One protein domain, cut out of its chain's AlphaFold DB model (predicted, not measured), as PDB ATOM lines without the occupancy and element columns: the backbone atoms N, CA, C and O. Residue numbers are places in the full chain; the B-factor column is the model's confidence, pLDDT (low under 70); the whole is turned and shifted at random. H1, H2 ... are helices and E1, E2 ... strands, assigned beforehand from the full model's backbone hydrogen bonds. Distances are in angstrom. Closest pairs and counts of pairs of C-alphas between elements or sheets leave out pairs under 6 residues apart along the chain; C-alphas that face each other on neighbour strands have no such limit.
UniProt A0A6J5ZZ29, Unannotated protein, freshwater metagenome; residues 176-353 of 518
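This is residues 176 to 353 of the 518 residues of the protein "Unannotated protein" of freshwater metagenome (UniProt A0A6J5ZZ29). Helix H8 runs through the middle of a mostly helical body, with the small sheet E1 E2 E3 and the long helix H10 at one end and the short helices H1 to H4 at the other. H5, H6 and H7 lie between, and most helices cross. The printed part has 178 residues with ten named helices and three strands, H1 to H9, then E1, E2, E3, then H10; the sheet is antiparallel in that order. The whole is compact, with a radius of gyration of the C-alphas of 16.9 A and spans of 47 by 36 by 32 A.

E1, residues 312 to 317, E2, residues 320 to 325, and E3, residues 328 to 330, form a meander, each strand the antiparallel neighbour of the one before, in two hairpins. N 315 and O 322 are 3.0 A apart and N 325 and O 328 are 2.9 A apart, within hydrogen-bond range. H8, residues 279 to 293, is over E1 at a height over the sheet of 4.8 A; Met 289 and Gly 314 have the closest C-alphas, 3.8 A apart. H10, residues 332 to 347, is on the same face, making two layers, helices on one face of a sheet. H8 is the hub, touching four helices. With residues 292 to 293 alone it touches H10, about perpendicular at 84 degrees, closest at the C-alphas of Leu 293 and Pro 332, 5.4 A. With residues 287 to 291 alone it touches H6, residues 249 to 256, at a steep tilt of 60 degrees, closest at the C-alphas of Gly 251 and Val 287, 5.6 A. H5, residues 233 to 245, only just touches H8, with 3 pairs of C-alphas within 8 A. H7, residues 260 to 267, touches H8, H9, residues 301 to 307, and H4, residues 212 to 223. H3, residues 201 to 210, and H4 form a helical hairpin. H1, residues 176 to 179, touches H2, residues 191 to 198. Every O i to N i+4 pair is within hydrogen-bond range in H2, H3, H5, H6, H8 and H10, against 6 of 8 in H4, 1 of 4 in H7 and 0 of 3 in H9; O i to N i+3 gives 4 of 5 in H7 and 3 of 4 in H9.

H10 is 22.9 A long, H8 20.9 A and E2 16.4 A. C-alpha 176 is at (130.988, 135.381, 81.874), where H1 begins, and C-alpha 347, where H10 ends, at (111.610, 147.544, 105.560).

The C-alphas farthest apart, of Gln 191 and Ala 319, are 51.7 A apart. The printed part has no cut. The links H1 to H2 and H7 to H8 are long. Residues 228 to 230 and 309 are under pLDDT 70.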
ATOM      1  N   LEU A 176     131.384 134.501  80.774       95.44
ATOM      2  CA  LEU A 176     130.988 135.381  81.874       95.44
ATOM      3  C   LEU A 176     130.758 136.808  81.364       95.44
ATOM      4  O   LEU A 176     129.694 137.377  81.614       95.44
ATOM      5  N   TRP A 177     131.701 137.356  80.599       97.06
ATOM      6  CA  TRP A 177     131.551 138.673  79.984       97.06
ATOM      7  C   TRP A 177     130.368 138.726  79.026       97.06
ATOM      8  O   TRP A 177     129.614 139.691  79.069       97.06
ATOM      9  N   CYS A 178     130.121 137.687  78.225       95.25
ATOM     10  CA  CYS A 178     128.975 137.635  77.320       95.25
ATOM     11  C   CYS A 178     127.621 137.807  78.032       95.25
ATOM     12  O   CYS A 178     126.698 138.354  77.424       95.25
ATOM     13  N   ARG A 179     127.495 137.322  79.277       93.62
ATOM     14  CA  ARG A 179     126.243 137.326  80.060       93.62
ATOM     15  C   ARG A 179     125.965 138.646  80.775       93.62
ATOM     16  O   ARG A 179     124.804 138.984  80.986       93.62
ATOM     17  N   LYS A 180     127.003 139.400  81.133       95.00
ATOM     18  CA  LYS A 180     126.864 140.676  81.851       95.00
ATOM     19  C   LYS A 180     126.010 141.671  81.059       95.00
ATOM     20  O   LYS A 180     126.261 141.911  79.881       95.00
ATOM     21  N   GLY A 181     125.016 142.279  81.702       90.56
ATOM     22  CA  GLY A 181     124.169 143.315  81.098       90.56
ATOM     23  C   GLY A 181     123.106 142.782  80.139       90.56
ATOM     24  O   GLY A 181     122.473 143.564  79.422       90.56
ATOM     25  N   ARG A 182     122.893 141.459  80.102       89.44
ATOM     26  CA  ARG A 182     121.844 140.849  79.282       89.44
ATOM     27  C   ARG A 182     120.495 140.799  80.014       89.44
ATOM     28  O   ARG A 182     120.436 140.514  81.217       89.44
ATOM     29  N   PRO A 183     119.384 141.025  79.287       87.94
ATOM     30  CA  PRO A 183     118.052 140.759  79.817       87.94
ATOM     31  C   PRO A 183     117.873 139.277  80.160       87.94
ATOM     32  O   PRO A 183     118.406 138.407  79.475       87.94
ATOM     33  N   THR A 184     117.075 138.976  81.184       85.75
ATOM     34  CA  THR A 184     116.829 137.601  81.680       85.75
ATOM     35  C   THR A 184     116.140 136.758  80.616       85.75
ATOM     36  O   THR A 184     116.459 135.585  80.444       85.75
ATOM     37  N   TYR A 185     115.236 137.367  79.850       80.19
ATOM     38  CA  TYR A 185     114.554 136.721  78.731       80.19
ATOM     39  C   TYR A 185     115.474 136.470  77.512       80.19
ATOM     40  O   TYR A 185     115.053 135.817  76.562       80.19
ATOM     41  N   ARG A 186     116.731 136.952  77.532       79.94
ATOM     42  CA  ARG A 186     117.782 136.708  76.518       79.94
ATOM     43  C   ARG A 186     119.127 136.300  77.145       79.94
ATOM     44  O   ARG A 186     120.190 136.703  76.668       79.94
ATOM     45  N   ASP A 187     119.089 135.473  78.190       82.19
ATOM     46  CA  ASP A 187     120.284 134.972  78.903       82.19
ATOM     47  C   ASP A 187     121.103 133.916  78.111       82.19
ATOM     48  O   ASP A 187     122.056 133.300  78.596       82.19
ATOM     49  N   PHE A 188     120.748 133.683  76.848       88.06
ATOM     50  CA  PHE A 188     121.523 132.853  75.933       88.06
ATOM     51  C   PHE A 188     122.610 133.672  75.225       88.06
ATOM     52  O   PHE A 188     122.411 134.819  74.851       88.06
ATOM     53  N   VAL A 189     123.762 133.071  74.991       92.12
ATOM     54  CA  VAL A 189     124.908 133.588  74.243       92.12
ATOM     55  C   VAL A 189     124.883 132.942  72.868       92.12
ATOM     56  O   VAL A 189     124.665 131.739  72.734       92.12
ATOM     57  N   THR A 190     125.091 133.755  71.841       93.88
ATOM     58  CA  THR A 190     125.154 133.298  70.452       93.88
ATOM     59  C   THR A 190     126.605 133.223  69.993       93.88
ATOM     60  O   THR A 190     127.461 133.891  70.579       93.88
ATOM     61  N   GLN A 191     126.898 132.449  68.948       95.19
ATOM     62  CA  GLN A 191     128.253 132.352  68.386       95.19
ATOM     63  C   GLN A 191     128.773 133.718  67.931       95.19
ATOM     64  O   GLN A 191     129.908 134.081  68.229       95.19
ATOM     65  N   VAL A 192     127.907 134.528  67.311       94.56
ATOM     66  CA  VAL A 192     128.250 135.892  66.883       94.56
ATOM     67  C   VAL A 192     128.659 136.751  68.080       94.56
ATOM     68  O   VAL A 192     129.687 137.419  68.034       94.56
ATOM     69  N   HIS A 193     127.888 136.713  69.172       93.88
ATOM     70  CA  HIS A 193     128.190 137.497  70.374       93.88
ATOM     71  C   HIS A 193     129.466 137.014  71.065       93.88
ATOM     72  O   HIS A 193     130.284 137.829  71.476       93.88
ATOM     73  N   TYR A 194     129.660 135.700  71.171       96.56
ATOM     74  CA  TYR A 194     130.872 135.122  71.747       96.56
ATOM     75  C   TYR A 194     132.119 135.532  70.962       96.56
ATOM     76  O   TYR A 194     133.041 136.099  71.542       96.56
ATOM     77  N   ASN A 195     132.109 135.362  69.636       96.69
ATOM     78  CA  ASN A 195     133.226 135.758  68.777       96.69
ATOM     79  C   ASN A 195     133.475 137.271  68.824       96.69
ATOM     80  O   ASN A 195     134.617 137.715  68.765       96.69
ATOM     81  N   GLN A 196     132.425 138.082  68.974       95.00
ATOM     82  CA  GLN A 196     132.552 139.527  69.158       95.00
ATOM     83  C   GLN A 196     133.214 139.912  70.485       95.00
ATOM     84  O   GLN A 196     133.940 140.909  70.521       95.00
ATOM     85  N   VAL A 197     132.943 139.195  71.578       95.56
ATOM     86  CA  VAL A 197     133.623 139.408  72.867       95.56
ATOM     87  C   VAL A 197     135.068 138.927  72.773       95.56
ATOM     88  O   VAL A 197     135.969 139.676  73.134       95.56
ATOM     89  N   LEU A 198     135.291 137.749  72.190       96.88
ATOM     90  CA  LEU A 198     136.609 137.163  71.957       96.88
ATOM     91  C   LEU A 198     137.517 138.083  71.124       96.88
ATOM     92  O   LEU A 198     138.626 138.400  71.537       96.88
ATOM     93  N   ALA A 199     137.014 138.626  70.012       95.50
ATOM     94  CA  ALA A 199     137.750 139.580  69.178       95.50
ATOM     95  C   ALA A 199     138.082 140.906  69.895       95.50
ATOM     96  O   ALA A 199     138.897 141.679  69.405       95.50
ATOM     97  N   ASN A 200     137.437 141.191  71.032       94.56
ATOM     98  CA  ASN A 200     137.677 142.379  71.856       94.56
ATOM     99  C   ASN A 200     138.201 141.994  73.252       94.56
ATOM    100  O   ASN A 200     138.060 142.776  74.190       94.56
ATOM    101  N   GLN A 201     138.782 140.798  73.407       95.75
ATOM    102  CA  GLN A 201     139.193 140.253  74.703       95.75
ATOM    103  C   GLN A 201     140.086 141.217  75.489       95.75
ATOM    104  O   GLN A 201     139.844 141.415  76.674       95.75
ATOM    105  N   ALA A 202     141.059 141.861  74.837       94.88
ATOM    106  CA  ALA A 202     141.938 142.837  75.485       94.88
ATOM    107  C   ALA A 202     141.156 144.010  76.104       94.88
ATOM    108  O   ALA A 202     141.416 144.401  77.239       94.88
ATOM    109  N   THR A 203     140.141 144.521  75.401       94.56
ATOM    110  CA  THR A 203     139.266 145.591  75.897       94.56
ATOM    111  C   THR A 203     138.443 145.131  77.095       94.56
ATOM    112  O   THR A 203     138.366 145.840  78.094       94.56
ATOM    113  N   TYR A 204     137.835 143.942  77.025       95.81
ATOM    114  CA  TYR A 204     137.080 143.392  78.155       95.81
ATOM    115  C   TYR A 204     137.972 143.125  79.364       95.81
ATOM    116  O   TYR A 204     137.548 143.400  80.483       95.81
ATOM    117  N   GLN A 205     139.191 142.633  79.141       96.56
ATOM    118  CA  GLN A 205     140.170 142.406  80.194       96.56
ATOM    119  C   GLN A 205     140.567 143.725  80.858       96.56
ATOM    120  O   GLN A 205     140.463 143.826  82.070       96.56
ATOM    121  N   SER A 206     140.892 144.762  80.079       95.25
ATOM    122  CA  SER A 206     141.198 146.096  80.614       95.25
ATOM    123  C   SER A 206     140.050 146.662  81.457       95.25
ATOM    124  O   SER A 206     140.293 147.161  82.548       95.25
ATOM    125  N   ILE A 207     138.793 146.538  81.007       95.94
ATOM    126  CA  ILE A 207     137.634 146.958  81.815       95.94
ATOM    127  C   ILE A 207     137.527 146.113  83.082       95.94
ATOM    128  O   ILE A 207     137.221 146.647  84.137       95.94
ATOM    129  N   HIS A 208     137.735 144.799  82.979       96.31
ATOM    130  CA  HIS A 208     137.637 143.886  84.111       96.31
ATOM    131  C   HIS A 208     138.710 144.152  85.175       96.31
ATOM    132  O   HIS A 208     138.406 144.041  86.360       96.31
ATOM    133  N   ASP A 209     139.919 144.512  84.748       96.00
ATOM    134  CA  ASP A 209     141.043 144.864  85.616       96.00
ATOM    135  C   ASP A 209     140.833 146.232  86.287       96.00
ATOM    136  O   ASP A 209     141.162 146.386  87.463       96.00
ATOM    137  N   ASP A 210     140.248 147.200  85.569       94.94
ATOM    138  CA  ASP A 210     139.893 148.516  86.112       94.94
ATOM    139  C   ASP A 210     138.719 148.425  87.105       94.94
ATOM    140  O   ASP A 210     138.811 148.896  88.241       94.94
ATOM    141  N   ASP A 211     137.594 147.850  86.664       95.50
ATOM    142  CA  ASP A 211     136.393 147.610  87.465       95.50
ATOM    143  C   ASP A 211     135.494 146.520  86.824       95.50
ATOM    144  O   ASP A 211     134.791 146.768  85.829       95.50
ATOM    145  N   PRO A 212     135.425 145.307  87.406       95.44
ATOM    146  CA  PRO A 212     134.641 144.207  86.851       95.44
ATOM    147  C   PRO A 212     133.127 144.475  86.834       95.44
ATOM    148  O   PRO A 212     132.408 143.841  86.047       95.44
ATOM    149  N   ASP A 213     132.629 145.412  87.648       95.50
ATOM    150  CA  ASP A 213     131.224 145.817  87.660       95.50
ATOM    151  C   ASP A 213     130.877 146.768  86.499       95.50
ATOM    152  O   ASP A 213     129.703 147.067  86.305       95.50
ATOM    153  N   LEU A 214     131.827 147.165  85.641       96.25
ATOM    154  CA  LEU A 214     131.553 147.962  84.434       96.25
ATOM    155  C   LEU A 214     131.375 147.138  83.152       96.25
ATOM    156  O   LEU A 214     130.921 147.669  82.134       96.25
ATOM    157  N   VAL A 215     131.655 145.831  83.174       96.50
ATOM    158  CA  VAL A 215     131.523 144.974  81.978       96.50
ATOM    159  C   VAL A 215     130.084 144.957  81.442       96.50
ATOM    160  O   VAL A 215     129.867 144.970  80.228       96.50
ATOM    161  N   TRP A 216     129.080 144.967  82.330       95.88
ATOM    162  CA  TRP A 216     127.674 145.016  81.910       95.88
ATOM    163  C   TRP A 216     127.358 146.318  81.173       95.88
ATOM    164  O   TRP A 216     126.638 146.287  80.174       95.88
ATOM    165  N   LEU A 217     127.920 147.441  81.634       95.31
ATOM    166  CA  LEU A 217     127.723 148.751  81.029       95.31
ATOM    167  C   LEU A 217     128.366 148.782  79.644       95.31
ATOM    168  O   LEU A 217     127.730 149.226  78.693       95.31
ATOM    169  N   TYR A 218     129.567 148.225  79.492       94.50
ATOM    170  CA  TYR A 218     130.216 148.115  78.187       94.50
ATOM    171  C   TYR A 218     129.377 147.312  77.186       94.50
ATOM    172  O   TYR A 218     129.107 147.795  76.086       94.50
ATOM    173  N   ASN A 219     128.882 146.132  77.575       93.25
ATOM    174  CA  ASN A 219     127.977 145.345  76.729       93.25
ATOM    175  C   ASN A 219     126.704 146.113  76.367       93.25
ATOM    176  O   ASN A 219     126.254 146.089  75.220       93.25
ATOM    177  N   PHE A 220     126.125 146.796  77.353       91.38
ATOM    178  CA  PHE A 220     124.908 147.574  77.195       91.38
ATOM    179  C   PHE A 220     125.095 148.740  76.210       91.38
ATOM    180  O   PHE A 220     124.257 148.944  75.331       91.38
ATOM    181  N   LEU A 221     126.220 149.455  76.293       89.94
ATOM    182  CA  LEU A 221     126.565 150.551  75.387       89.94
ATOM    183  C   LEU A 221     126.948 150.056  73.988       89.94
ATOM    184  O   LEU A 221     126.518 150.635  72.989       89.94
ATOM    185  N   ARG A 222     127.691 148.949  73.892       88.19
ATOM    186  CA  ARG A 222     128.063 148.326  72.613       88.19
ATOM    187  C   ARG A 222     126.838 147.863  71.822       88.19
ATOM    188  O   ARG A 222     126.802 148.029  70.606       88.19
ATOM    189  N   ALA A 223     125.797 147.363  72.494       83.38
ATOM    190  CA  ALA A 223     124.513 147.058  71.853       83.38
ATOM    191  C   ALA A 223     123.840 148.308  71.243       83.38
ATOM    192  O   ALA A 223     123.110 148.200  70.262       83.38
ATOM    193  N   GLY A 224     124.128 149.496  71.784       76.00
ATOM    194  CA  GLY A 224     123.770 150.798  71.215       76.00
ATOM    195  C   GLY A 224     124.708 151.292  70.107       76.00
ATOM    196  O   GLY A 224     124.608 152.455  69.729       76.00
ATOM    197  N   LYS A 225     125.598 150.432  69.585       77.38
ATOM    198  CA  LYS A 225     126.638 150.742  68.584       77.38
ATOM    199  C   LYS A 225     127.708 151.726  69.072       77.38
ATOM    200  O   LYS A 225     128.290 152.456  68.271       77.38
ATOM    201  N   LEU A 226     127.995 151.738  70.375       72.38
ATOM    202  CA  LEU A 226     129.160 152.451  70.887       72.38
ATOM    203  C   LEU A 226     130.447 151.666  70.609       72.38
ATOM    204  O   LEU A 226     130.528 150.477  70.914       72.38
ATOM    205  N   HIS A 227     131.473 152.368  70.131       70.75
ATOM    206  CA  HIS A 227     132.837 151.858  70.009       70.75
ATOM    207  C   HIS A 227     133.776 152.700  70.887       70.75
ATOM    208  O   HIS A 227     134.313 153.699  70.407       70.75
ATOM    209  N   PRO A 228     133.941 152.375  72.188       64.75
ATOM    210  CA  PRO A 228     134.916 153.061  73.034       64.75
ATOM    211  C   PRO A 228     136.325 152.896  72.457       64.75
ATOM    212  O   PRO A 228     136.639 151.845  71.899       64.75
ATOM    213  N   LEU A 229     137.156 153.932  72.589       67.25
ATOM    214  CA  LEU A 229     138.555 153.905  72.153       67.25
ATOM    215  C   LEU A 229     139.291 152.727  72.807       67.25
ATOM    216  O   LEU A 229     139.128 152.486  74.005       67.25
ATOM    217  N   VAL A 230     140.079 152.007  72.004       65.50
ATOM    218  CA  VAL A 230     140.670 150.702  72.350       65.50
ATOM    219  C   VAL A 230     141.574 150.774  73.586       65.50
ATOM    220  O   VAL A 230     141.552 149.854  74.396       65.50
ATOM    221  N   ASP A 231     142.285 151.885  73.784       82.00
ATOM    222  CA  ASP A 231     143.359 151.958  74.786       82.00
ATOM    223  C   ASP A 231     142.888 152.382  76.188       82.00
ATOM    224  O   ASP A 231     143.612 152.199  77.163       82.00
ATOM    225  N   GLN A 232     141.691 152.972  76.311       89.00
ATOM    226  CA  GLN A 232     141.128 153.425  77.593       89.00
ATOM    227  C   GLN A 232     139.599 153.262  77.606       89.00
ATOM    228  O   GLN A 232     138.856 154.253  77.563       89.00
ATOM    229  N   PRO A 233     139.088 152.022  77.651       92.19
ATOM    230  CA  PRO A 233     137.667 151.760  77.456       92.19
ATOM    231  C   PRO A 233     136.772 152.412  78.516       92.19
ATOM    232  O   PRO A 233     135.724 152.959  78.169       92.19
ATOM    233  N   VAL A 234     137.180 152.423  79.790       94.31
ATOM    234  CA  VAL A 234     136.411 153.055  80.879       94.31
ATOM    235  C   VAL A 234     136.338 154.574  80.704       94.31
ATOM    236  O   VAL A 234     135.254 155.159  80.784       94.31
ATOM    237  N   ALA A 235     137.465 155.220  80.390       92.81
ATOM    238  CA  ALA A 235     137.499 156.652  80.098       92.81
ATOM    239  C   ALA A 235     136.671 156.993  78.847       92.81
ATOM    240  O   ALA A 235     135.954 157.992  78.842       92.81
ATOM    241  N   GLY A 236     136.700 156.132  77.825       92.00
ATOM    242  CA  GLY A 236     135.872 156.249  76.626       92.00
ATOM    243  C   GLY A 236     134.372 156.152  76.925       92.00
ATOM    244  O   GLY A 236     133.605 157.000  76.468       92.00
ATOM    245  N   MET A 237     133.949 155.176  77.742       92.69
ATOM    246  CA  MET A 237     132.558 155.065  78.206       92.69
ATOM    247  C   MET A 237     132.124 156.318  78.969       92.69
ATOM    248  O   MET A 237     131.057 156.868  78.692       92.69
ATOM    249  N   LYS A 238     132.969 156.804  79.890       93.81
ATOM    250  CA  LYS A 238     132.726 158.044  80.632       93.81
ATOM    251  C   LYS A 238     132.563 159.231  79.683       93.81
ATOM    252  O   LYS A 238     131.533 159.895  79.725       93.81
ATOM    253  N   ALA A 239     133.549 159.491  78.826       90.56
ATOM    254  CA  ALA A 239     133.546 160.628  77.906       90.56
ATOM    255  C   ALA A 239     132.301 160.628  77.010       90.56
ATOM    256  O   ALA A 239     131.667 161.668  76.836       90.56
ATOM    257  N   TRP A 240     131.901 159.458  76.511       87.56
ATOM    258  CA  TRP A 240     130.695 159.327  75.705       87.56
ATOM    259  C   TRP A 240     129.416 159.644  76.490       87.56
ATOM    260  O   TRP A 240     128.596 160.430  76.020       87.56
ATOM    261  N   LEU A 241     129.259 159.090  77.697       89.88
ATOM    262  CA  LEU A 241     128.097 159.350  78.557       89.88
ATOM    263  C   LEU A 241     127.985 160.834  78.941       89.88
ATOM    264  O   LEU A 241     126.881 161.380  78.959       89.88
ATOM    265  N   LEU A 242     129.119 161.489  79.215       90.75
ATOM    266  CA  LEU A 242     129.156 162.926  79.491       90.75
ATOM    267  C   LEU A 242     128.764 163.749  78.248       90.75
ATOM    268  O   LEU A 242     127.986 164.692  78.365       90.75
ATOM    269  N   ALA A 243     129.277 163.394  77.065       87.31
ATOM    270  CA  ALA A 243     129.101 164.182  75.843       87.31
ATOM    271  C   ALA A 243     127.728 164.008  75.174       87.31
ATOM    272  O   ALA A 243     127.139 164.985  74.723       87.31
ATOM    273  N   GLN A 244     127.219 162.778  75.078       81.19
ATOM    274  CA  GLN A 244     126.027 162.462  74.274       81.19
ATOM    275  C   GLN A 244     124.721 162.497  75.067       81.19
ATOM    276  O   GLN A 244     123.638 162.568  74.491       81.19
ATOM    277  N   HIS A 245     124.805 162.421  76.394       81.12
ATOM    278  CA  HIS A 245     123.641 162.144  77.229       81.12
ATOM    279  C   HIS A 245     123.447 163.115  78.395       81.12
ATOM    280  O   HIS A 245     122.549 162.893  79.212       81.12
ATOM    281  N   ASP A 246     124.255 164.182  78.461       84.75
ATOM    282  CA  ASP A 246     124.218 165.196  79.526       84.75
ATOM    283  C   ASP A 246     124.225 164.560  80.932       84.75
ATOM    284  O   ASP A 246     123.563 164.989  81.882       84.75
ATOM    285  N   ILE A 247     124.952 163.449  81.065       89.12
ATOM    286  CA  ILE A 247     125.214 162.839  82.360       89.12
ATOM    287  C   ILE A 247     126.353 163.647  82.967       89.12
ATOM    288  O   ILE A 247     127.418 163.741  82.383       89.12
ATOM    289  N   GLY A 248     126.153 164.264  84.130       91.19
ATOM    290  CA  GLY A 248     127.246 164.952  84.821       91.19
ATOM    291  C   GLY A 248     128.229 163.976  85.482       91.19
ATOM    292  O   GLY A 248     127.925 162.802  85.686       91.19
ATOM    293  N   GLU A 249     129.370 164.484  85.955       93.62
ATOM    294  CA  GLU A 249     130.375 163.716  86.721       93.62
ATOM    295  C   GLU A 249     129.787 162.940  87.913       93.62
ATOM    296  O   GLU A 249     130.186 161.815  88.210       93.62
ATOM    297  N   ALA A 250     128.803 163.522  88.602       91.56
ATOM    298  CA  ALA A 250     128.105 162.840  89.689       91.56
ATOM    299  C   ALA A 250     127.289 161.632  89.197       91.56
ATOM    300  O   ALA A 250     127.207 160.629  89.901       91.56
ATOM    301  N   GLY A 251     126.713 161.717  87.995       93.69
ATOM    302  CA  GLY A 251     125.982 160.623  87.364       93.69
ATOM    303  C   GLY A 251     126.906 159.494  86.910       93.69
ATOM    304  O   GLY A 251     126.592 158.332  87.145       93.69
ATOM    305  N   TRP A 252     128.085 159.824  86.369       94.69
ATOM    306  CA  TRP A 252     129.129 158.825  86.107       94.69
ATOM    307  C   TRP A 252     129.547 158.106  87.390       94.69
ATOM    308  O   TRP A 252     129.556 156.883  87.429       94.69
ATOM    309  N   ARG A 253     129.830 158.845  88.472       94.81
ATOM    310  CA  ARG A 253     130.165 158.220  89.760       94.81
ATOM    311  C   ARG A 253     129.036 157.331  90.269       94.81
ATOM    312  O   ARG A 253     129.318 156.266  90.794       94.81
ATOM    313  N   PHE A 254     127.778 157.741  90.117       94.31
ATOM    314  CA  PHE A 254     126.642 156.897  90.481       94.31
ATOM    315  C   PHE A 254     126.640 155.584  89.686       94.31
ATOM    316  O   PHE A 254     126.528 154.528  90.296       94.31
ATOM    317  N   LEU A 255     126.825 155.637  88.362       94.56
ATOM    318  CA  LEU A 255     126.944 154.445  87.515       94.56
ATOM    319  C   LEU A 255     128.114 153.552  87.937       94.56
ATOM    320  O   LEU A 255     127.912 152.361  88.134       94.56
ATOM    321  N   ALA A 256     129.302 154.135  88.105       94.38
ATOM    322  CA  ALA A 256     130.531 153.400  88.380       94.38
ATOM    323  C   ALA A 256     130.528 152.687  89.740       94.38
ATOM    324  O   ALA A 256     131.131 151.638  89.875       94.38
ATOM    325  N   HIS A 257     129.819 153.216  90.740       93.62
ATOM    326  CA  HIS A 257     129.700 152.561  92.051       93.62
ATOM    327  C   HIS A 257     128.463 151.654  92.174       93.62
ATOM    328  O   HIS A 257     128.209 151.115  93.253       93.62
ATOM    329  N   SER A 258     127.655 151.534  91.119       93.88
ATOM    330  CA  SER A 258     126.428 150.737  91.126       93.88
ATOM    331  C   SER A 258     126.646 149.400  90.424       93.88
ATOM    332  O   SER A 258     127.440 149.280  89.496       93.88
ATOM    333  N   LYS A 259     125.895 148.384  90.839       94.00
ATOM    334  CA  LYS A 259     125.989 147.028  90.291       94.00
ATOM    335  C   LYS A 259     124.993 146.837  89.156       94.00
ATOM    336  O   LYS A 259     123.953 147.483  89.109       94.00
ATOM    337  N   GLU A 260     125.239 145.849  88.298       94.25
ATOM    338  CA  GLU A 260     124.315 145.460  87.216       94.25
ATOM    339  C   GLU A 260     122.856 145.303  87.697       94.25
ATOM    340  O   GLU A 260     121.912 145.751  87.045       94.25
ATOM    341  N   GLN A 261     122.668 144.697  88.873       91.88
ATOM    342  CA  GLN A 261     121.354 144.464  89.480       91.88
ATOM    343  C   GLN A 261     120.571 145.751  89.788       91.88
ATOM    344  O   GLN A 261     119.341 145.718  89.812       91.88
ATOM    345  N   ASP A 262     121.257 146.877  89.991       92.44
ATOM    346  CA  ASP A 262     120.640 148.174  90.285       92.44
ATOM    347  C   ASP A 262     119.965 148.786  89.048       92.44
ATOM    348  O   ASP A 262     119.060 149.613  89.160       92.44
ATOM    349  N   PHE A 263     120.360 148.332  87.857       93.50
ATOM    350  CA  PHE A 263     119.820 148.770  86.569       93.50
ATOM    351  C   PHE A 263     118.963 147.696  85.912       93.50
ATOM    352  O   PHE A 263     118.695 147.767  84.714       93.50
ATOM    353  N   ARG A 264     118.512 146.692  86.678       90.75
ATOM    354  CA  ARG A 264     117.776 145.554  86.121       90.75
ATOM    355  C   ARG A 264     116.531 145.985  85.348       90.75
ATOM    356  O   ARG A 264     116.359 145.528  84.229       90.75
ATOM    357  N   HIS A 265     115.758 146.930  85.876       89.62
ATOM    358  CA  HIS A 265     114.585 147.507  85.208       89.62
ATOM    359  C   HIS A 265     114.916 148.185  83.861       89.62
ATOM    360  O   HIS A 265     114.089 148.194  82.959       89.62
ATOM    361  N   ILE A 266     116.137 148.704  83.682       92.31
ATOM    362  CA  ILE A 266     116.608 149.290  82.412       92.31
ATOM    363  C   ILE A 266     117.125 148.202  81.470       92.31
ATOM    364  O   ILE A 266     116.882 148.238  80.266       92.31
ATOM    365  N   ILE A 267     117.850 147.220  82.009       91.56
ATOM    366  CA  ILE A 267     118.363 146.078  81.247       91.56
ATOM    367  C   ILE A 267     117.199 145.232  80.717       91.56
ATOM    368  O   ILE A 267     117.257 144.771  79.580       91.56
ATOM    369  N   GLU A 268     116.154 145.043  81.514       89.56
ATOM    370  CA  GLU A 268     114.958 144.267  81.180       89.56
ATOM    371  C   GLU A 268     113.903 145.077  80.423       89.56
ATOM    372  O   GLU A 268     112.937 144.483  79.957       89.56
ATOM    373  N   PHE A 269     114.102 146.389  80.248       87.25
ATOM    374  CA  PHE A 269     113.183 147.233  79.493       87.25
ATOM    375  C   PHE A 269     113.007 146.718  78.062       87.25
ATOM    376  O   PHE A 269     113.981 146.501  77.329       87.25
ATOM    377  N   VAL A 270     111.748 146.586  77.664       84.88
ATOM    378  CA  VAL A 270     111.321 146.256  76.309       84.88
ATOM    379  C   VAL A 270     110.409 147.381  75.840       84.88
ATOM    380  O   VAL A 270     109.528 147.800  76.591       84.88
ATOM    381  N   ASP A 271     110.644 147.893  74.633       82.06
ATOM    382  CA  ASP A 271     109.761 148.895  74.039       82.06
ATOM    383  C   ASP A 271     108.395 148.293  73.646       82.06
ATOM    384  O   ASP A 271     108.176 147.079  73.701       82.06
ATOM    385  N   GLU A 272     107.462 149.153  73.239       80.12
ATOM    386  CA  GLU A 272     106.105 148.776  72.814       80.12
ATOM    387  C   GLU A 272     106.064 147.777  71.642       80.12
ATOM    388  O   GLU A 272     105.052 147.112  71.421       80.12
ATOM    389  N   HIS A 273     107.168 147.624  70.906       81.56
ATOM    390  CA  HIS A 273     107.306 146.708  69.777       81.56
ATOM    391  C   HIS A 273     108.084 145.431  70.127       81.56
ATOM    392  O   HIS A 273     108.441 144.661  69.233       81.56
ATOM    393  N   GLY A 274     108.382 145.181  71.405       79.75
ATOM    394  CA  GLY A 274     109.197 144.027  71.795       79.75
ATOM    395  C   GLY A 274     110.703 144.236  71.567       79.75
ATOM    396  O   GLY A 274     111.503 143.302  71.711       79.75
ATOM    397  N   GLY A 275     111.102 145.442  71.166       80.31
ATOM    398  CA  GLY A 275     112.464 145.831  70.860       80.31
ATOM    399  C   GLY A 275     113.278 146.187  72.101       80.31
ATOM    400  O   GLY A 275     112.773 146.476  73.183       80.31
ATOM    401  N   ILE A 276     114.599 146.129  71.935       80.88
ATOM    402  CA  ILE A 276     115.591 146.513  72.956       80.88
ATOM    403  C   ILE A 276     116.354 147.781  72.561       80.88
ATOM    404  O   ILE A 276     117.381 148.116  73.167       80.88
ATOM    405  N   ASN A 277     115.892 148.440  71.497       78.50
ATOM    406  CA  ASN A 277     116.518 149.623  70.938       78.50
ATOM    407  C   ASN A 277     116.248 150.819  71.861       78.50
ATOM    408  O   ASN A 277     115.224 150.896  72.529       78.50
ATOM    409  N   GLY A 278     117.202 151.743  71.960       80.94
ATOM    410  CA  GLY A 278     117.030 152.956  72.770       80.94
ATOM    411  C   GLY A 278     117.168 152.781  74.290       80.94
ATOM    412  O   GLY A 278     117.104 153.781  75.002       80.94
ATOM    413  N   ARG A 279     117.441 151.575  74.818       87.88
ATOM    414  CA  ARG A 279     117.713 151.371  76.263       87.88
ATOM    415  C   ARG A 279     118.822 152.285  76.805       87.88
ATOM    416  O   ARG A 279     118.730 152.756  77.933       87.88
ATOM    417  N   HIS A 280     119.831 152.605  75.994       86.94
ATOM    418  CA  HIS A 280     120.882 153.563  76.359       86.94
ATOM    419  C   HIS A 280     120.336 154.967  76.669       86.94
ATOM    420  O   HIS A 280     120.784 155.605  77.620       86.94
ATOM    421  N   THR A 281     119.299 155.408  75.958       88.06
ATOM    422  CA  THR A 281     118.601 156.667  76.241       88.06
ATOM    423  C   THR A 281     117.858 156.611  77.577       88.06
ATOM    424  O   THR A 281     117.866 157.589  78.325       88.06
ATOM    425  N   TYR A 282     117.252 155.467  77.918       90.56
ATOM    426  CA  TYR A 282     116.615 155.261  79.226       90.56
ATOM    427  C   TYR A 282     117.634 155.245  80.366       90.56
ATOM    428  O   TYR A 282     117.405 155.896  81.384       90.56
ATOM    429  N   LEU A 283     118.799 154.616  80.173       93.00
ATOM    430  CA  LEU A 283     119.902 154.686  81.135       93.00
ATOM    431  C   LEU A 283     120.307 156.139  81.410       93.00
ATOM    432  O   LEU A 283     120.406 156.550  82.564       93.00
ATOM    433  N   ALA A 284     120.478 156.943  80.361       92.88
ATOM    434  CA  ALA A 284     120.801 158.356  80.506       92.88
ATOM    435  C   ALA A 284     119.724 159.143  81.265       92.88
ATOM    436  O   ALA A 284     120.035 159.925  82.166       92.88
ATOM    437  N   LYS A 285     118.449 158.936  80.923       93.94
ATOM    438  CA  LYS A 285     117.309 159.548  81.622       93.94
ATOM    439  C   LYS A 285     117.275 159.166  83.104       93.94
ATOM    440  O   LYS A 285     117.111 160.051  83.949       93.94
ATOM    441  N   TRP A 286     117.494 157.888  83.414       94.25
ATOM    442  CA  TRP A 286     117.565 157.368  84.778       94.25
ATOM    443  C   TRP A 286     118.680 158.042  85.572       94.25
ATOM    444  O   TRP A 286     118.442 158.614  86.631       94.25
ATOM    445  N   VAL A 287     119.900 158.050  85.036       95.12
ATOM    446  CA  VAL A 287     121.067 158.615  85.725       95.12
ATOM    447  C   VAL A 287     120.911 160.121  85.936       95.12
ATOM    448  O   VAL A 287     121.220 160.620  87.021       95.12
ATOM    449  N   ARG A 288     120.372 160.853  84.950       94.44
ATOM    450  CA  ARG A 288     120.041 162.279  85.108       94.44
ATOM    451  C   ARG A 288     119.025 162.487  86.227       94.44
ATOM    452  O   ARG A 288     119.253 163.336  87.091       94.44
ATOM    453  N   MET A 289     117.954 161.694  86.265       95.56
ATOM    454  CA  MET A 289     116.968 161.740  87.348       95.56
ATOM    455  C   MET A 289     117.630 161.481  88.706       95.56
ATOM    456  O   MET A 289     117.501 162.309  89.607       95.56
ATOM    457  N   MET A 290     118.407 160.406  88.846       95.31
ATOM    458  CA  MET A 290     119.114 160.073  90.090       95.31
ATOM    459  C   MET A 290     120.053 161.201  90.542       95.31
ATOM    460  O   MET A 290     120.082 161.554  91.726       95.31
ATOM    461  N   GLY A 291     120.737 161.848  89.593       93.31
ATOM    462  CA  GLY A 291     121.541 163.045  89.832       93.31
ATOM    463  C   GLY A 291     120.723 164.227  90.365       93.31
ATOM    464  O   GLY A 291     121.122 164.851  91.352       93.31
ATOM    465  N   LYS A 292     119.548 164.515  89.784       94.25
ATOM    466  CA  LYS A 292     118.636 165.575  90.271       94.25
ATOM    467  C   LYS A 292     118.055 165.262  91.648       94.25
ATOM    468  O   LYS A 292     117.908 166.160  92.481       94.25
ATOM    469  N   LEU A 293     117.792 163.989  91.923       94.25
ATOM    470  CA  LEU A 293     117.391 163.521  93.247       94.25
ATOM    471  C   LEU A 293     118.547 163.585  94.255       94.25
ATOM    472  O   LEU A 293     118.289 163.564  95.456       94.25
ATOM    473  N   ARG A 294     119.797 163.765  93.803       93.12
ATOM    474  CA  ARG A 294     121.025 163.746  94.619       93.12
ATOM    475  C   ARG A 294     121.223 162.417  95.348       93.12
ATOM    476  O   ARG A 294     121.777 162.381  96.447       93.12
ATOM    477  N   ARG A 295     120.756 161.323  94.746       91.62
ATOM    478  CA  ARG A 295     120.916 159.987  95.311       91.62
ATOM    479  C   ARG A 295     122.319 159.463  95.031       91.62
ATOM    480  O   ARG A 295     122.834 159.598  93.927       91.62
ATOM    481  N   ARG A 296     122.930 158.870  96.056       89.94
ATOM    482  CA  ARG A 296     124.214 158.153  95.950       89.94
ATOM    483  C   ARG A 296     124.034 156.642  95.850       89.94
ATOM    484  O   ARG A 296     124.954 155.959  95.434       89.94
ATOM    485  N   GLN A 297     122.868 156.150  96.256       90.38
ATOM    486  CA  GLN A 297     122.505 154.740  96.242       90.38
ATOM    487  C   GLN A 297     121.383 154.514  95.235       90.38
ATOM    488  O   GLN A 297     120.534 155.396  95.023       90.38
ATOM    489  N   SER A 298     121.398 153.333  94.625       91.69
ATOM    490  CA  SER A 298     120.350 152.867  93.728       91.69
ATOM    491  C   SER A 298     118.990 152.823  94.429       91.69
ATOM    492  O   SER A 298     118.875 152.919  95.657       91.69
ATOM    493  N   VAL A 299     117.931 152.751  93.629       93.38
ATOM    494  CA  VAL A 299     116.601 152.434  94.149       93.38
ATOM    495  C   VAL A 299     116.569 150.926  94.416       93.38
ATOM    496  O   VAL A 299     116.929 150.163  93.518       93.38
ATOM    497  N   PRO A 300     116.157 150.468  95.613       93.50
ATOM    498  CA  PRO A 300     116.042 149.042  95.890       93.50
ATOM    499  C   PRO A 300     115.159 148.331  94.864       93.50
ATOM    500  O   PRO A 300     114.104 148.841  94.496       93.50
ATOM    501  N   ARG A 301     115.551 147.121  94.452       90.38
ATOM    502  CA  ARG A 301     114.850 146.346  93.415       90.38
ATOM    503  C   ARG A 301     113.334 146.201  93.640       90.38
ATOM    504  O   ARG A 301     112.602 146.376  92.680       90.38
ATOM    505  N   PRO A 302     112.809 145.961  94.858       93.12
ATOM    506  CA  PRO A 302     111.356 145.897  95.054       93.12
ATOM    507  C   PRO A 302     110.612 147.208  94.753       93.12
ATOM    508  O   PRO A 302     109.407 147.184  94.556       93.12
ATOM    509  N   LEU A 303     111.320 148.342  94.722       93.69
ATOM    510  CA  LEU A 303     110.782 149.657  94.369       93.69
ATOM    511  C   LEU A 303     111.089 150.053  92.921       93.69
ATOM    512  O   LEU A 303     110.599 151.087  92.475       93.69
ATOM    513  N   SER A 304     111.876 149.270  92.166       89.75
ATOM    514  CA  SER A 304     112.107 149.572  90.746       89.75
ATOM    515  C   SER A 304     110.830 149.456  89.919       89.75
ATOM    516  O   SER A 304     110.720 150.145  88.912       89.75
ATOM    517  N   GLY A 305     109.849 148.677  90.394       86.44
ATOM    518  CA  GLY A 305     108.507 148.586  89.816       86.44
ATOM    519  C   GLY A 305     107.765 149.924  89.739       86.44
ATOM    520  O   GLY A 305     106.897 150.082  88.891       86.44
ATOM    521  N   LEU A 306     108.150 150.932  90.537       88.62
ATOM    522  CA  LEU A 306     107.637 152.302  90.386       88.62
ATOM    523  C   LEU A 306     107.997 152.944  89.040       88.62
ATOM    524  O   LEU A 306     107.393 153.946  88.682       88.62
ATOM    525  N   PHE A 307     109.011 152.421  88.352       89.12
ATOM    526  CA  PHE A 307     109.577 152.982  87.128       89.12
ATOM    527  C   PHE A 307     109.471 152.028  85.937       89.12
ATOM    528  O   PHE A 307     109.945 152.351  84.846       89.12
ATOM    529  N   GLU A 308     108.910 150.837  86.137       80.12
ATOM    530  CA  GLU A 308     108.675 149.889  85.056       80.12
ATOM    531  C   GLU A 308     107.592 150.459  84.133       80.12
ATOM    532  O   GLU A 308     106.523 150.843  84.589       80.12
ATOM    533  N   HIS A 309     107.895 150.551  82.835       69.81
ATOM    534  CA  HIS A 309     107.007 151.088  81.790       69.81
ATOM    535  C   HIS A 309     106.609 152.572  81.908       69.81
ATOM    536  O   HIS A 309     105.869 153.065  81.062       69.81
ATOM    537  N   ASP A 310     107.154 153.304  82.879       78.31
ATOM    538  CA  ASP A 310     106.840 154.714  83.099       78.31
ATOM    539  C   ASP A 310     107.858 155.665  82.452       78.31
ATOM    540  O   ASP A 310     109.047 155.364  82.295       78.31
ATOM    541  N   THR A 311     107.412 156.882  82.127       82.50
ATOM    542  CA  THR A 311     108.320 157.953  81.712       82.50
ATOM    543  C   THR A 311     109.020 158.556  82.930       82.50
ATOM    544  O   THR A 311     108.398 159.016  83.894       82.50
ATOM    545  N   TYR A 312     110.350 158.596  82.879       91.75
ATOM    546  CA  TYR A 312     111.163 159.291  83.871       91.75
ATOM    547  C   TYR A 312     112.312 160.050  83.219       91.75
ATOM    548  O   TYR A 312     112.898 159.599  82.236       91.75
ATOM    549  N   GLU A 313     112.635 161.229  83.749       94.38
ATOM    550  CA  GLU A 313     113.752 162.050  83.272       94.38
ATOM    551  C   GLU A 313     114.084 163.161  84.272       94.38
ATOM    552  O   GLU A 313     113.190 163.823  84.786       94.38
ATOM    553  N   GLY A 314     115.369 163.421  84.517       93.44
ATOM    554  CA  GLY A 314     115.810 164.627  85.225       93.44
ATOM    555  C   GLY A 314     116.227 165.724  84.249       93.44
ATOM    556  O   GLY A 314     117.049 165.475  83.372       93.44
ATOM    557  N   PHE A 315     115.726 166.945  84.429       94.75
ATOM    558  CA  PHE A 315     116.069 168.096  83.583       94.75
ATOM    559  C   PHE A 315     116.116 169.399  84.397       94.75
ATOM    560  O   PHE A 315     115.815 169.420  85.593       94.75
ATOM    561  N   ARG A 316     116.581 170.489  83.782       93.56
ATOM    562  CA  ARG A 316     116.637 171.822  84.396       93.56
ATOM    563  C   ARG A 316     115.705 172.763  83.643       93.56
ATOM    564  O   ARG A 316     115.708 172.771  82.419       93.56
ATOM    565  N   THR A 317     114.936 173.552  84.381       93.25
ATOM    566  CA  THR A 317     114.129 174.657  83.855       93.25
ATOM    567  C   THR A 317     114.608 175.977  84.458       93.25
ATOM    568  O   THR A 317     115.452 175.986  85.359       93.25
ATOM    569  N   GLU A 318     114.053 177.101  84.002       92.44
ATOM    570  CA  GLU A 318     114.298 178.421  84.608       92.44
ATOM    571  C   GLU A 318     113.950 178.440  86.104       92.44
ATOM    572  O   GLU A 318     114.647 179.038  86.918       92.44
ATOM    573  N   ALA A 319     112.915 177.688  86.493       88.62
ATOM    574  CA  ALA A 319     112.471 177.546  87.875       88.62
ATOM    575  C   ALA A 319     113.268 176.487  88.676       88.62
ATOM    576  O   ALA A 319     112.833 176.059  89.754       88.62
ATOM    577  N   GLY A 320     114.411 176.030  88.154       92.94
ATOM    578  CA  GLY A 320     115.337 175.098  88.797       92.94
ATOM    579  C   GLY A 320     115.244 173.658  88.289       92.94
ATOM    580  O   GLY A 320     114.664 173.361  87.249       92.94
ATOM    581  N   ASP A 321     115.848 172.728  89.029       94.69
ATOM    582  CA  ASP A 321     115.828 171.310  88.659       94.69
ATOM    583  C   ASP A 321     114.401 170.728  88.755       94.69
ATOM    584  O   ASP A 321     113.630 171.066  89.662       94.69
ATOM    585  N   ARG A 322     114.057 169.849  87.812       96.12
ATOM    586  CA  ARG A 322     112.777 169.138  87.714       96.12
ATOM    587  C   ARG A 322     113.010 167.667  87.393       96.12
ATOM    588  O   ARG A 322     114.059 167.290  86.868       96.12
ATOM    589  N   VAL A 323     112.026 166.842  87.733       96.38
ATOM    590  CA  VAL A 323     111.974 165.437  87.332       96.38
ATOM    591  C   VAL A 323     110.621 165.151  86.693       96.38
ATOM    592  O   VAL A 323     109.605 165.611  87.199       96.38
ATOM    593  N   ARG A 324     110.602 164.424  85.579       95.94
ATOM    594  CA  ARG A 324     109.396 163.786  85.051       95.94
ATOM    595  C   ARG A 324     109.266 162.420  85.712       95.94
ATOM    596  O   ARG A 324     110.274 161.722  85.816       95.94
ATOM    597  N   PHE A 325     108.071 162.073  86.163       94.56
ATOM    598  CA  PHE A 325     107.736 160.766  86.719       94.56
ATOM    599  C   PHE A 325     106.258 160.486  86.441       94.56
ATOM    600  O   PHE A 325     105.419 161.285  86.857       94.56
ATOM    601  N   ARG A 326     105.955 159.398  85.717       88.94
ATOM    602  CA  ARG A 326     104.590 159.059  85.256       88.94
ATOM    603  C   ARG A 326     103.920 160.219  84.518       88.94
ATOM    604  O   ARG A 326     102.827 160.644  84.864       88.94
ATOM    605  N   ASP A 327     104.662 160.828  83.594       87.44
ATOM    606  CA  ASP A 327     104.270 162.029  82.840       87.44
ATOM    607  C   ASP A 327     103.998 163.305  83.661       87.44
ATOM    608  O   ASP A 327     103.776 164.371  83.085       87.44
ATOM    609  N   VAL A 328     104.151 163.270  84.988       91.06
ATOM    610  CA  VAL A 328     104.033 164.453  85.849       91.06
ATOM    611  C   VAL A 328     105.396 165.119  86.037       91.06
ATOM    612  O   VAL A 328     106.398 164.466  86.338       91.06
ATOM    613  N   ILE A 329     105.450 166.447  85.883       95.19
ATOM    614  CA  ILE A 329     106.654 167.248  86.148       95.19
ATOM    615  C   ILE A 329     106.670 167.664  87.621       95.19
ATOM    616  O   ILE A 329     105.890 168.503  88.061       95.19
ATOM    617  N   LEU A 330     107.614 167.115  88.379       95.56
ATOM    618  CA  LEU A 330     107.732 167.284  89.821       95.56
ATOM    619  C   LEU A 330     108.987 168.072  90.213       95.56
ATOM    620  O   LEU A 330     110.026 168.056  89.542       95.56
ATOM    621  N   GLN A 331     108.926 168.718  91.378       96.06
ATOM    622  CA  GLN A 331     110.135 169.134  92.084       96.06
ATOM    623  C   GLN A 331     110.874 167.882  92.601       96.06
ATOM    624  O   GLN A 331     110.231 166.998  93.171       96.06
ATOM    625  N   PRO A 332     112.219 167.807  92.520       96.44
ATOM    626  CA  PRO A 332     112.976 166.631  92.966       96.44
ATOM    627  C   PRO A 332     112.714 166.215  94.424       96.44
ATOM    628  O   PRO A 332     112.854 165.046  94.770       96.44
ATOM    629  N   GLY A 333     112.332 167.161  95.291       96.25
ATOM    630  CA  GLY A 333     111.972 166.878  96.684       96.25
ATOM    631  C   GLY A 333     110.729 165.995  96.840       96.25
ATOM    632  O   GLY A 333     110.680 165.204  97.778       96.25
ATOM    633  N   VAL A 334     109.774 166.076  95.909       97.12
ATOM    634  CA  VAL A 334     108.555 165.252  95.921       97.12
ATOM    635  C   VAL A 334     108.910 163.795  95.652       97.12
ATOM    636  O   VAL A 334     108.669 162.944  96.499       97.12
ATOM    637  N   LEU A 335     109.584 163.515  94.531       96.81
ATOM    638  CA  LEU A 335     109.978 162.147  94.183       96.81
ATOM    639  C   LEU A 335     110.973 161.554  95.196       96.81
ATOM    640  O   LEU A 335     110.891 160.369  95.505       96.81
ATOM    641  N   ARG A 336     111.865 162.368  95.785       96.69
ATOM    642  CA  ARG A 336     112.673 161.922  96.933       96.69
ATOM    643  C   ARG A 336     111.807 161.440  98.094       96.69
ATOM    644  O   ARG A 336     112.067 160.363  98.609       96.69
ATOM    645  N   SER A 337     110.783 162.208  98.462       97.00
ATOM    646  CA  SER A 337     109.884 161.864  99.570       97.00
ATOM    647  C   SER A 337     109.113 160.569  99.300       97.00
ATOM    648  O   SER A 337     108.945 159.763 100.209       97.00
ATOM    649  N   ILE A 338     108.690 160.348  98.048       97.19
ATOM    650  CA  ILE A 338     108.051 159.097  97.609       97.19
ATOM    651  C   ILE A 338     109.021 157.917  97.767       97.19
ATOM    652  O   ILE A 338     108.663 156.896  98.346       97.19
ATOM    653  N   LEU A 339     110.265 158.055  97.298       96.75
ATOM    654  CA  LEU A 339     111.264 156.987  97.396       96.75
ATOM    655  C   LEU A 339     111.673 156.685  98.841       96.75
ATOM    656  O   LEU A 339     111.777 155.520  99.210       96.75
ATOM    657  N   GLU A 340     111.885 157.712  99.664       96.38
ATOM    658  CA  GLU A 340     112.219 157.564 101.087       96.38
ATOM    659  C   GLU A 340     111.107 156.829 101.852       96.38
ATOM    660  O   GLU A 340     111.386 155.935 102.654       96.38
ATOM    661  N   GLU A 341     109.841 157.147 101.564       97.88
ATOM    662  CA  GLU A 341     108.705 156.414 102.118       97.88
ATOM    663  C   GLU A 341     108.639 154.977 101.595       97.88
ATOM    664  O   GLU A 341     108.457 154.051 102.386       97.88
ATOM    665  N   GLY A 342     108.836 154.764 100.292       97.31
ATOM    666  CA  GLY A 342     108.865 153.427  99.702       97.31
ATOM    667  C   GLY A 342     109.919 152.538 100.360       97.31
ATOM    668  O   GLY A 342     109.642 151.390 100.707       97.31
ATOM    669  N   GLU A 343     111.111 153.073 100.624       97.12
ATOM    670  CA  GLU A 343     112.179 152.365 101.337       97.12
ATOM    671  C   GLU A 343     111.791 152.036 102.782       97.12
ATOM    672  O   GLU A 343     112.073 150.937 103.275       97.12
ATOM    673  N   ARG A 344     111.112 152.959 103.469       97.44
ATOM    674  CA  ARG A 344     110.584 152.727 104.820       97.44
ATOM    675  C   ARG A 344     109.525 151.621 104.820       97.44
ATOM    676  O   ARG A 344     109.573 150.725 105.660       97.44
ATOM    677  N   ARG A 345     108.591 151.648 103.866       97.19
ATOM    678  CA  ARG A 345     107.535 150.637 103.691       97.19
ATOM    679  C   ARG A 345     108.099 149.286 103.277       97.19
ATOM    680  O   ARG A 345     107.579 148.261 103.712       97.19
ATOM    681  N   LEU A 346     109.186 149.270 102.508       96.69
ATOM    682  CA  LEU A 346     109.898 148.051 102.142       96.69
ATOM    683  C   LEU A 346     110.460 147.348 103.378       96.69
ATOM    684  O   LEU A 346     110.215 146.158 103.555       96.69
ATOM    685  N   LYS A 347     111.122 148.088 104.276       96.62
ATOM    686  CA  LYS A 347     111.610 147.544 105.560       96.62
ATOM    687  C   LYS A 347     110.482 146.983 106.431       96.62
ATOM    688  O   LYS A 347     110.700 146.029 107.167       96.62
ATOM    689  N   ASN A 348     109.280 147.542 106.301       95.94
ATOM    690  CA  ASN A 348     108.091 147.134 107.049       95.94
ATOM    691  C   ASN A 348     107.205 146.118 106.302       95.94
ATOM    692  O   ASN A 348     106.105 145.831 106.763       95.94
ATOM    693  N   GLY A 349     107.616 145.624 105.127       95.69
ATOM    694  CA  GLY A 349     106.851 144.646 104.343       95.69
ATOM    695  C   GLY A 349     105.574 145.170 103.664       95.69
ATOM    696  O   GLY A 349     104.841 144.378 103.088       95.69
ATOM    697  N   SER A 350     105.314 146.482 103.669       96.19
ATOM    698  CA  SER A 350     104.087 147.107 103.125       96.19
ATOM    699  C   SER A 350     104.296 147.904 101.829       96.19
ATOM    700  O   SER A 350     103.411 148.633 101.393       96.19
ATOM    701  N   HIS A 351     105.461 147.775 101.187       95.69
ATOM    702  CA  HIS A 351     105.786 148.507  99.955       95.69
ATOM    703  C   HIS A 351     104.828 148.241  98.788       95.69
ATOM    704  O   HIS A 351     104.608 149.140  97.991       95.69
ATOM    705  N   ARG A 352     104.250 147.038  98.677       94.44
ATOM    706  CA  ARG A 352     103.358 146.703  97.560       94.44
ATOM    707  C   ARG A 352     102.085 147.553  97.564       94.44
ATOM    708  O   ARG A 352     101.851 148.260  96.593       94.44
ATOM    709  N   ALA A 353     101.351 147.556  98.679       93.62
ATOM    710  CA  ALA A 353     100.172 148.410  98.857       93.62
ATOM    711  C   ALA A 353     100.522 149.894  98.665       93.62
ATOM    712  O   ALA A 353      99.809 150.626  97.991       93.62
TER     713      ALA A 353